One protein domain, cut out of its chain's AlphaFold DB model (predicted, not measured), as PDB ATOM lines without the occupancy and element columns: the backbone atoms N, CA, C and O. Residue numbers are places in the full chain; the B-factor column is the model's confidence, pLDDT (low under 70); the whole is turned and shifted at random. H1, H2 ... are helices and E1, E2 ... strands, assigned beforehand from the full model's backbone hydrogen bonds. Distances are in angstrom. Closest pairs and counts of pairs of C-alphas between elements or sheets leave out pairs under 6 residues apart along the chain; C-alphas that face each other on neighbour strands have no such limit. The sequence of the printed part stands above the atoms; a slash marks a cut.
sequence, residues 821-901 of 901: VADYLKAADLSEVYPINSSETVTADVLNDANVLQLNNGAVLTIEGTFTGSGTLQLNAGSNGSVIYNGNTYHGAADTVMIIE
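This is residues 821 to 901 of the 901 residues of an uncharacterized protein of Dielma fastidiosa (UniProt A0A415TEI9). The chain is wound in stacked turns, a short solenoid in which one strand of each turn lies in one wall and the next strand in the opposite wall: E1 and E2, E3 and E4, E5 and E6. The walls are two sheets face to face, a loose sandwich with planes 41 degrees apart; the short helix H1 caps the E1 and E2 end, and the antiparallel strands E7 and E8 lie at the other. The printed part has 81 residues, in the order H1 E1 E2 E3 E4 E5 E6 E7 E8; both sheets, E1 E3 E5 E8 and E2 E4 E6 E7, are mixed. The class is mostly strand, though under half of the residues are in named elements. The whole is compact, with a radius of gyration of the C-alphas of 11.3 A, and rounded, with spans of 28 by 26 by 19 A.

In the first sheet, E1 is residues 834 to 836, E3 is 850 to 855, 16.5 A long, E5 is 872 to 875, 10.1 A, and E8 is 897 to 900. In the second, E2 is residues 840 to 843, 10.4 A long, E4 is 860 to 864, 12.8 A, E6 is 882 to 885, and E7 is 888 to 891, 10.0 A. H1, residues 821 to 826, begins at C-alpha 821 (78.760, 40.284, 194.653). E3 begins at C-alpha 850 (91.359, 35.695, 198.594), and E8 ends at C-alpha 900 (90.661, 27.466, 193.252).

E1 and E3 are parallel, with N 834 and O 852 2.8 A apart, within hydrogen-bond range. E3 and E5 are parallel, with N 853 and O 874 at 2.8 A, and the edge strand E8 is antiparallel to E5, with N 899 and O 873 at 2.8 A. The pairing of E3 is staggered: residues 850 to 853 pair with E5 and 853 to 855 with E1. In the other sheet E2 and E4 are parallel, N 842 and O 862 at 2.8 A, as are E4 and E6, N 863 and O 884 at 2.8 A. E6 and E7 form a hairpin, antiparallel, with N 890 and O 883 at 2.8 A. The two sheets make a sandwich, two sheets face to face, 10.0 A centre to centre where they face each other, their strands at 36 degrees. E5 and E6 are only just apart, with closest C-alphas 8.3 A from each other. H1 is on the first sheet at a height over the sheet of 9.0 A, over E3 and along the strands; its closest C-alphas to E3 are Leu 825 and Asn 851, 6.4 A. It only grazes the second sheet, with residues 821 to 822. In H1, 1 of 2 O i to N i+4 pairs is within hydrogen-bond range.

The two C-alphas farthest apart, of Asn 857 and Ser 870, are 29.7 A from each other. The printed part has no cut and no long link, and ends at the chain's last residue, 901. The mean pLDDT of the printed part is 81.7; residues 892 to 896 and 900 to 901 are under 70.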
ATOM      1  N   VAL A 821      77.986  41.541 194.629       89.44
ATOM      2  CA  VAL A 821      78.760  40.284 194.653       89.44
ATOM      3  C   VAL A 821      79.853  40.310 193.576       89.44
ATOM      4  O   VAL A 821      80.992  39.935 193.838       89.44
ATOM      5  N   ALA A 822      79.531  40.798 192.374       86.94
ATOM      6  CA  ALA A 822      80.472  40.879 191.261       86.94
ATOM      7  C   ALA A 822      81.614  41.882 191.506       86.94
ATOM      8  O   ALA A 822      82.743  41.618 191.098       86.94
ATOM      9  N   ASP A 823      81.347  43.005 192.182       86.69
ATOM     10  CA  ASP A 823      82.377  43.997 192.521       86.69
ATOM     11  C   ASP A 823      83.267  43.515 193.670       86.69
ATOM     12  O   ASP A 823      84.487  43.651 193.598       86.69
ATOM     13  N   TYR A 824      82.678  42.890 194.697       88.81
ATOM     14  CA  TYR A 824      83.419  42.290 195.808       88.81
ATOM     15  C   TYR A 824      84.382  41.202 195.308       88.81
ATOM     16  O   TYR A 824      85.555  41.221 195.660       88.81
ATOM     17  N   LEU A 825      83.943  40.315 194.404       86.38
ATOM     18  CA  LEU A 825      84.815  39.282 193.825       86.38
ATOM     19  C   LEU A 825      86.020  39.857 193.048       86.38
ATOM     20  O   LEU A 825      87.050  39.193 192.939       86.38
ATOM     21  N   LYS A 826      85.916  41.090 192.538       84.50
ATOM     22  CA  LYS A 826      86.988  41.791 191.809       84.50
ATOM     23  C   LYS A 826      87.880  42.653 192.693       84.50
ATOM     24  O   LYS A 826      88.963  43.037 192.247       84.50
ATOM     25  N   ALA A 827      87.422  43.037 193.878       81.81
ATOM     26  CA  ALA A 827      88.149  43.964 194.728       81.81
ATOM     27  C   ALA A 827      89.435  43.328 195.290       81.81
ATOM     28  O   ALA A 827      89.588  42.108 195.334       81.81
ATOM     29  N   ALA A 828      90.372  44.194 195.668       78.88
ATOM     30  CA  ALA A 828      91.661  43.838 196.252       78.88
ATOM     31  C   ALA A 828      91.743  44.348 197.698       78.88
ATOM     32  O   ALA A 828      90.989  45.250 198.074       78.88
ATOM     33  N   ASP A 829      92.657  43.781 198.490       75.00
ATOM     34  CA  ASP A 829      92.878  44.119 199.909       75.00
ATOM     35  C   ASP A 829      91.627  43.949 200.814       75.00
ATOM     36  O   ASP A 829      91.494  44.597 201.856       75.00
ATOM     37  N   LEU A 830      90.695  43.064 200.440       74.12
ATOM     38  CA  LEU A 830      89.492  42.768 201.227       74.12
ATOM     39  C   LEU A 830      89.806  41.924 202.474       74.12
ATOM     40  O   LEU A 830      90.502  40.912 202.401       74.12
ATOM     41  N   SER A 831      89.229  42.305 203.618       73.12
ATOM     42  CA  SER A 831      89.345  41.562 204.890       73.12
ATOM     43  C   SER A 831      88.013  40.997 205.398       73.12
ATOM     44  O   SER A 831      87.972  40.132 206.274       73.12
ATOM     45  N   GLU A 832      86.910  41.508 204.858       85.31
ATOM     46  CA  GLU A 832      85.547  41.240 205.279       85.31
ATOM     47  C   GLU A 832      84.958  40.015 204.579       85.31
ATOM     48  O   GLU A 832      85.041  39.881 203.360       85.31
ATOM     49  N   VAL A 833      84.278  39.160 205.347       89.38
ATOM     50  CA  VAL A 833      83.461  38.065 204.810       89.38
ATOM     51  C   VAL A 833      82.167  38.637 204.229       89.38
ATOM     52  O   VAL A 833      81.447  39.362 204.918       89.38
ATOM     53  N   TYR A 834      81.847  38.290 202.983       92.06
ATOM     54  CA  TYR A 834      80.664  38.782 202.280       92.06
ATOM     55  C   TYR A 834      79.426  37.909 202.558       92.06
ATOM     56  O   TYR A 834      79.419  36.729 202.196       92.06
ATOM     57  N   PRO A 835      78.354  38.450 203.168       91.62
ATOM     58  CA  PRO A 835      77.145  37.688 203.450       91.62
ATOM     59  C   PRO A 835      76.220  37.593 202.230       91.62
ATOM     60  O   PRO A 835      75.906  38.594 201.581       91.62
ATOM     61  N   ILE A 836      75.734  36.383 201.964       90.62
ATOM     62  CA  ILE A 836      74.722  36.069 200.954       90.62
ATOM     63  C   ILE A 836      73.489  35.540 201.688       90.62
ATOM     64  O   ILE A 836      73.471  34.412 202.184       90.62
ATOM     65  N   ASN A 837      72.469  36.389 201.781       86.19
ATOM     66  CA  ASN A 837      71.216  36.148 202.495       86.19
ATOM     67  C   ASN A 837      70.054  35.812 201.541       86.19
ATOM     68  O   ASN A 837      69.016  35.323 201.990       86.19
ATOM     69  N   SER A 838      70.226  36.049 200.237       84.75
ATOM     70  CA  SER A 838      69.294  35.664 199.173       84.75
ATOM     71  C   SER A 838      70.028  35.110 197.948       84.75
ATOM     72  O   SER A 838      71.171  35.472 197.671       84.75
ATOM     73  N   SER A 839      69.370  34.193 197.232       85.88
ATOM     74  CA  SER A 839      69.921  33.551 196.035       85.88
ATOM     75  C   SER A 839      70.069  34.538 194.876       85.88
ATOM     76  O   SER A 839      69.157  35.318 194.610       85.88
ATOM     77  N   GLU A 840      71.189  34.462 194.161       88.06
ATOM     78  CA  GLU A 840      71.586  35.418 193.122       88.06
ATOM     79  C   GLU A 840      72.369  34.697 192.010       88.06
ATOM     80  O   GLU A 840      72.976  33.650 192.253       88.06
ATOM     81  N   THR A 841      72.373  35.249 190.794       89.00
ATOM     82  CA  THR A 841      73.218  34.778 189.684       89.00
ATOM     83  C   THR A 841      74.146  35.901 189.244       89.00
ATOM     84  O   THR A 841      73.686  37.009 188.981       89.00
ATOM     85  N   VAL A 842      75.440  35.605 189.127       88.50
ATOM     86  CA  VAL A 842      76.483  36.540 188.691       88.50
ATOM     87  C   VAL A 842      77.343  35.929 187.591       88.50
ATOM     88  O   VAL A 842      77.518  34.714 187.522       88.50
ATOM     89  N   THR A 843      77.921  36.771 186.741       86.44
ATOM     90  CA  THR A 843      78.919  36.344 185.752       86.44
ATOM     91  C   THR A 843      80.317  36.371 186.376       86.44
ATOM     92  O   THR A 843      80.686  37.346 187.031       86.44
ATOM     93  N   ALA A 844      81.086  35.301 186.179       77.56
ATOM     94  CA  ALA A 844      82.496  35.215 186.543       77.56
ATOM     95  C   ALA A 844      83.337  36.221 185.738       77.56
ATOM     96  O   ALA A 844      83.054  36.493 184.572       77.56
ATOM     97  N   ASP A 845      84.380  36.756 186.367       81.25
ATOM     98  CA  ASP A 845      85.244  37.798 185.800       81.25
ATOM     99  C   ASP A 845      86.672  37.642 186.382       81.25
ATOM    100  O   ASP A 845      87.178  36.525 186.448       81.25
ATOM    101  N   VAL A 846      87.363  38.690 186.829       82.62
ATOM    102  CA  VAL A 846      88.672  38.552 187.505       82.62
ATOM    103  C   VAL A 846      88.521  38.303 189.017       82.62
ATOM    104  O   VAL A 846      87.869  39.090 189.699       82.62
ATOM    105  N   LEU A 847      89.192  37.271 189.554       82.56
ATOM    106  CA  LEU A 847      89.484  37.117 190.991       82.56
ATOM    107  C   LEU A 847      90.887  37.661 191.299       82.56
ATOM    108  O   LEU A 847      91.889  37.026 190.959       82.56
ATOM    109  N   ASN A 848      90.976  38.821 191.950       78.62
ATOM    110  CA  ASN A 848      92.272  39.436 192.270       78.62
ATOM    111  C   ASN A 848      92.895  38.919 193.580       78.62
ATOM    112  O   ASN A 848      94.116  38.815 193.658       78.62
ATOM    113  N   ASP A 849      92.075  38.557 194.571       78.88
ATOM    114  CA  ASP A 849      92.513  38.242 195.939       78.88
ATOM    115  C   ASP A 849      91.772  37.033 196.557       78.88
ATOM    116  O   ASP A 849      90.984  36.344 195.902       78.88
ATOM    117  N   ALA A 850      92.063  36.722 197.824       81.94
ATOM    118  CA  ALA A 850      91.359  35.695 198.594       81.94
ATOM    119  C   ALA A 850      90.019  36.222 199.150       81.94
ATOM    120  O   ALA A 850      89.970  36.828 200.218       81.94
ATOM    121  N   ASN A 851      88.929  35.941 198.439       86.62
ATOM    122  CA  ASN A 851      87.574  36.380 198.772       86.62
ATOM    123  C   ASN A 851      86.813  35.318 199.573       86.62
ATOM    124  O   ASN A 851      86.917  34.124 199.280       86.62
ATOM    125  N   VAL A 852      86.007  35.734 200.558       88.75
ATOM    126  CA  VAL A 852      85.302  34.811 201.467       88.75
ATOM    127  C   VAL A 852      83.803  35.106 201.496       88.75
ATOM    128  O   VAL A 852      83.388  36.205 201.851       88.75
ATOM    129  N   LEU A 853      82.978  34.109 201.175       90.94
ATOM    130  CA  LEU A 853      81.515  34.194 201.189       90.94
ATOM    131  C   LEU A 853      80.927  33.469 202.406       90.94
ATOM    132  O   LEU A 853      81.336  32.353 202.723       90.94
ATOM    133  N   GLN A 854      79.909  34.054 203.032       90.06
ATOM    134  CA  GLN A 854      79.072  33.426 204.057       90.06
ATOM    135  C   GLN A 854      77.656  33.262 203.500       90.06
ATOM    136  O   GLN A 854      76.948  34.252 203.333       90.06
ATOM    137  N   LEU A 855      77.227  32.030 203.220       88.88
ATOM    138  CA  LEU A 855      75.873  31.773 202.719       88.88
ATOM    139  C   LEU A 855      74.932  31.451 203.879       88.88
ATOM    140  O   LEU A 855      75.211  30.564 204.684       88.88
ATOM    141  N   ASN A 856      73.807  32.155 203.948       84.25
ATOM    142  CA  ASN A 856      72.813  32.034 205.009       84.25
ATOM    143  C   ASN A 856      71.458  31.590 204.435       84.25
ATOM    144  O   ASN A 856      71.203  31.711 203.239       84.25
ATOM    145  N   ASN A 857      70.559  31.110 205.300       80.06
ATOM    146  CA  ASN A 857      69.142  30.866 204.982       80.06
ATOM    147  C   ASN A 857      68.860  29.938 203.777       80.06
ATOM    148  O   ASN A 857      67.780  29.999 203.192       80.06
ATOM    149  N   GLY A 858      69.800  29.062 203.405       79.25
ATOM    150  CA  GLY A 858      69.683  28.188 202.235       79.25
ATOM    151  C   GLY A 858      69.936  28.890 200.897       79.25
ATOM    152  O   GLY A 858      69.570  28.341 199.859       79.25
ATOM    153  N   ALA A 859      70.531  30.089 200.902       84.19
ATOM    154  CA  ALA A 859      70.797  30.859 199.692       84.19
ATOM    155  C   ALA A 859      71.705  30.107 198.701       84.19
ATOM    156  O   ALA A 859      72.613  29.357 199.084       84.19
ATOM    157  N   VAL A 860      71.458  30.342 197.411       86.31
ATOM    158  CA  VAL A 860      72.210  29.759 196.297       86.31
ATOM    159  C   VAL A 860      72.815  30.871 195.448       86.31
ATOM    160  O   VAL A 860      72.077  31.618 194.810       86.31
ATOM    161  N   LEU A 861      74.145  30.963 195.408       89.00
ATOM    162  CA  LEU A 861      74.844  31.824 194.450       89.00
ATOM    163  C   LEU A 861      75.195  31.005 193.206       89.00
ATOM    164  O   LEU A 861      75.909  30.010 193.309       89.00
ATOM    165  N   THR A 862      74.740  31.433 192.034       89.56
ATOM    166  CA  THR A 862      75.144  30.843 190.751       89.56
ATOM    167  C   THR A 862      76.187  31.736 190.092       89.56
ATOM    168  O   THR A 862      75.961  32.929 189.927       89.56
ATOM    169  N   ILE A 863      77.329  31.166 189.720       88.88
ATOM    170  CA  ILE A 863      78.444  31.861 189.077       88.88
ATOM    171  C   ILE A 863      78.611  31.289 187.665       88.88
ATOM    172  O   ILE A 863      79.002  30.131 187.490       88.88
ATOM    173  N   GLU A 864      78.295  32.098 186.656       86.88
ATOM    174  CA  GLU A 864      78.295  31.708 185.243       86.88
ATOM    175  C   GLU A 864      79.563  32.167 184.514       86.88
ATOM    176  O   GLU A 864      79.942  33.331 184.586       86.88
ATOM    177  N   GLY A 865      80.196  31.268 183.757       84.00
ATOM    178  CA  GLY A 865      81.450  31.533 183.045       84.00
ATOM    179  C   GLY A 865      82.668  30.949 183.759       84.00
ATOM    180  O   GLY A 865      82.546  30.016 184.553       84.00
ATOM    181  N   THR A 866      83.842  31.497 183.456       82.50
ATOM    182  CA  THR A 866      85.125  31.125 184.066       82.50
ATOM    183  C   THR A 866      85.762  32.391 184.612       82.50
ATOM    184  O   THR A 866      85.735  33.413 183.926       82.50
ATOM    185  N   PHE A 867      86.339  32.329 185.812       84.62
ATOM    186  CA  PHE A 867      87.188  33.421 186.279       84.62
ATOM    187  C   PHE A 867      88.472  33.535 185.417       84.62
ATOM    188  O   PHE A 867      88.729  32.675 184.567       84.62
ATOM    189  N   THR A 868      89.220  34.635 185.557       80.94
ATOM    190  CA  THR A 868      90.461  34.901 184.787       80.94
ATOM    191  C   THR A 868      91.628  35.465 185.620       80.94
ATOM    192  O   THR A 868      92.530  36.110 185.075       80.94
ATOM    193  N   GLY A 869      91.591  35.290 186.941       78.88
ATOM    194  CA  GLY A 869      92.533  35.870 187.897       78.88
ATOM    195  C   GLY A 869      93.512  34.870 188.525       78.88
ATOM    196  O   GLY A 869      93.897  33.865 187.937       78.88
ATOM    197  N   SER A 870      93.975  35.196 189.733       76.25
ATOM    198  CA  SER A 870      94.838  34.326 190.557       76.25
ATOM    199  C   SER A 870      94.447  34.308 192.039       76.25
ATOM    200  O   SER A 870      95.205  33.821 192.878       76.25
ATOM    201  N   GLY A 871      93.294  34.894 192.368       81.62
ATOM    202  CA  GLY A 871      92.709  34.863 193.700       81.62
ATOM    203  C   GLY A 871      92.140  33.489 194.066       81.62
ATOM    204  O   GLY A 871      92.243  32.517 193.320       81.62
ATOM    205  N   THR A 872      91.506  33.401 195.233       83.31
ATOM    206  CA  THR A 872      90.771  32.191 195.646       83.31
ATOM    207  C   THR A 872      89.406  32.579 196.176       83.31
ATOM    208  O   THR A 872      89.275  33.601 196.844       83.31
ATOM    209  N   LEU A 873      88.391  31.760 195.904       85.44
ATOM    210  CA  LEU A 873      87.047  31.970 196.430       85.44
ATOM    211  C   LEU A 873      86.759  30.931 197.514       85.44
ATOM    212  O   LEU A 873      86.785  29.729 197.259       85.44
ATOM    213  N   GLN A 874      86.500  31.381 198.735       87.62
ATOM    214  CA  GLN A 874      86.311  30.517 199.898       87.62
ATOM    215  C   GLN A 874      84.880  30.625 200.427       87.62
ATOM    216  O   GLN A 874      84.327  31.716 200.527       87.62
ATOM    217  N   LEU A 875      84.284  29.495 200.803       87.06
ATOM    218  CA  LEU A 875      83.022  29.455 201.540       87.06
ATOM    219  C   LEU A 875      83.343  29.314 203.024       87.06
ATOM    220  O   LEU A 875      83.983  28.339 203.429       87.06
ATOM    221  N   ASN A 876      82.905  30.284 203.821       85.81
ATOM    222  CA  ASN A 876      83.168  30.334 205.249       85.81
ATOM    223  C   ASN A 876      82.525  29.145 205.982       85.81
ATOM    224  O   ASN A 876      81.412  28.715 205.651       85.81
ATOM    225  N   ALA A 877      83.225  28.641 206.999       78.31
ATOM    226  CA  ALA A 877      82.761  27.535 207.828       78.31
ATOM    227  C   ALA A 877      81.424  27.879 208.508       78.31
ATOM    228  O   ALA A 877      81.263  28.957 209.080       78.31
ATOM    229  N   GLY A 878      80.456  26.960 208.442       75.00
ATOM    230  CA  GLY A 878      79.099  27.202 208.946       75.00
ATOM    231  C   GLY A 878      78.156  27.920 207.968       75.00
ATOM    232  O   GLY A 878      77.047  28.279 208.359       75.00
ATOM    233  N   SER A 879      78.546  28.104 206.702       84.12
ATOM    234  CA  SER A 879      77.613  28.513 205.641       84.12
ATOM    235  C   SER A 879      76.494  27.479 205.446       84.12
ATOM    236  O   SER A 879      76.755  26.308 205.178       84.12
ATOM    237  N   ASN A 880      75.241  27.925 205.518       80.44
ATOM    238  CA  ASN A 880      74.033  27.139 205.274       80.44
ATOM    239  C   ASN A 880      73.436  27.533 203.911       80.44
ATOM    240  O   ASN A 880      72.489  28.316 203.839       80.44
ATOM    241  N   GLY A 881      74.040  27.030 202.831       84.38
ATOM    242  CA  GLY A 881      73.693  27.348 201.442       84.38
ATOM    243  C   GLY A 881      74.615  26.637 200.444       84.38
ATOM    244  O   GLY A 881      75.330  25.697 200.811       84.38
ATOM    245  N   SER A 882      74.615  27.074 199.182       84.69
ATOM    246  CA  SER A 882      75.519  26.527 198.156       84.69
ATOM    247  C   SER A 882      75.948  27.527 197.087       84.69
ATOM    248  O   SER A 882      75.155  28.365 196.666       84.69
ATOM    249  N   VAL A 883      77.165  27.371 196.570       88.44
ATOM    250  CA  VAL A 883      77.626  28.052 195.352       88.44
ATOM    251  C   VAL A 883      77.626  27.066 194.190       88.44
ATOM    252  O   VAL A 883      78.156  25.966 194.316       88.44
ATOM    253  N   ILE A 884      77.053  27.451 193.053       87.38
ATOM    254  CA  ILE A 884      77.130  26.704 191.796       87.38
ATOM    255  C   ILE A 884      78.148  27.415 190.905       87.38
ATOM    256  O   ILE A 884      77.923  28.557 190.521       87.38
ATOM    257  N   TYR A 885      79.255  26.755 190.564       85.81
ATOM    258  CA  TYR A 885      80.279  27.291 189.661       85.81
ATOM    259  C   TYR A 885      80.755  26.208 188.692       85.81
ATOM    260  O   TYR A 885      81.021  25.074 189.095       85.81
ATOM    261  N   ASN A 886      80.841  26.551 187.403       79.19
ATOM    262  CA  ASN A 886      81.271  25.649 186.327       79.19
ATOM    263  C   ASN A 886      80.557  24.272 186.352       79.19
ATOM    264  O   ASN A 886      81.174  23.215 186.219       79.19
ATOM    265  N   GLY A 887      79.243  24.282 186.613       75.06
ATOM    266  CA  GLY A 887      78.401  23.082 186.705       75.06
ATOM    267  C   GLY A 887      78.558  22.238 187.980       75.06
ATOM    268  O   GLY A 887      77.829  21.259 188.134       75.06
ATOM    269  N   ASN A 888      79.456  22.604 188.900       80.56
ATOM    270  CA  ASN A 888      79.637  21.935 190.189       80.56
ATOM    271  C   ASN A 888      78.946  22.718 191.313       80.56
ATOM    272  O   ASN A 888      79.021  23.947 191.354       80.56
ATOM    273  N   THR A 889      78.327  22.004 192.255       85.81
ATOM    274  CA  THR A 889      77.720  22.594 193.457       85.81
ATOM    275  C   THR A 889      78.637  22.400 194.661       85.81
ATOM    276  O   THR A 889      78.951  21.273 195.044       85.81
ATOM    277  N   TYR A 890      79.030  23.508 195.280       83.81
ATOM    278  CA  TYR A 890      79.856  23.581 196.478       83.81
ATOM    279  C   TYR A 890      78.970  23.951 197.671       83.81
ATOM    280  O   TYR A 890      78.266  24.959 197.638       83.81
ATOM    281  N   HIS A 891      79.001  23.144 198.729       80.69
ATOM    282  CA  HIS A 891      78.252  23.385 199.966       80.69
ATOM    283  C   HIS A 891      79.200  23.806 201.086       80.69
ATOM    284  O   HIS A 891      80.310  23.281 201.173       80.69
ATOM    285  N   GLY A 892      78.751  24.696 201.973       67.00
ATOM    286  CA  GLY A 892      79.462  24.966 203.221       67.00
ATOM    287  C   GLY A 892      79.470  23.725 204.111       67.00
ATOM    288  O   GLY A 892      78.417  23.264 204.548       67.00
ATOM    289  N   ALA A 893      80.650  23.162 204.361       58.69
ATOM    290  CA  ALA A 893      80.829  22.118 205.362       58.69
ATOM    291  C   ALA A 893      81.118  22.748 206.741       58.69
ATOM    292  O   ALA A 893      81.106  23.970 206.915       58.69
ATOM    293  N   ALA A 894      81.410  21.904 207.736       56.41
ATOM    294  CA  ALA A 894      81.983  22.368 209.002       56.41
ATOM    295  C   ALA A 894      83.382  23.001 208.822       56.41
ATOM    296  O   ALA A 894      83.809  23.773 209.675       56.41
ATOM    297  N   ASP A 895      84.050  22.703 207.703       56.94
ATOM    298  CA  ASP A 895      85.340  23.250 207.289       56.94
ATOM    299  C   ASP A 895      85.178  24.199 206.084       56.94
ATOM    300  O   ASP A 895      84.266  24.036 205.267       56.94
ATOM    301  N   THR A 896      86.092  25.165 205.947       68.00
ATOM    302  CA  THR A 896      86.147  26.110 204.820       68.00
ATOM    303  C   THR A 896      86.316  25.382 203.484       68.00
ATOM    304  O   THR A 896      87.270  24.622 203.303       68.00
ATOM    305  N   VAL A 897      85.439  25.653 202.512       70.62
ATOM    306  CA  VAL A 897      85.538  25.077 201.158       70.62
ATOM    307  C   VAL A 897      86.197  26.077 200.219       70.62
ATOM    308  O   VAL A 897      85.698  27.183 200.047       70.62
ATOM    309  N   MET A 898      87.312  25.686 199.603       73.12
ATOM    310  CA  MET A 898      88.077  26.528 198.683       73.12
ATOM    311  C   MET A 898      87.784  26.152 197.226       73.12
ATOM    312  O   MET A 898      87.997  25.012 196.812       73.12
ATOM    313  N   ILE A 899      87.332  27.133 196.453       71.62
ATOM    314  CA  ILE A 899      87.259  27.113 194.995       71.62
ATOM    315  C   ILE A 899      88.540  27.799 194.500       71.62
ATOM    316  O   ILE A 899      88.771  28.982 194.763       71.62
ATOM    317  N   ILE A 900      89.396  27.019 193.845       64.00
ATOM    318  CA  ILE A 900      90.661  27.466 193.252       64.00
ATOM    319  C   ILE A 900      90.427  27.658 191.753       64.00
ATOM    320  O   ILE A 900      89.744  26.832 191.138       64.00
ATOM    321  N   GLU A 901      90.985  28.731 191.197       58.84
ATOM    322  CA  GLU A 901      91.079  28.970 189.752       58.84
ATOM    323  C   GLU A 901      92.346  28.323 189.157       58.84
ATOM    324  O   GLU A 901      93.435  28.502 189.750       58.84
TER     325      GLU A 901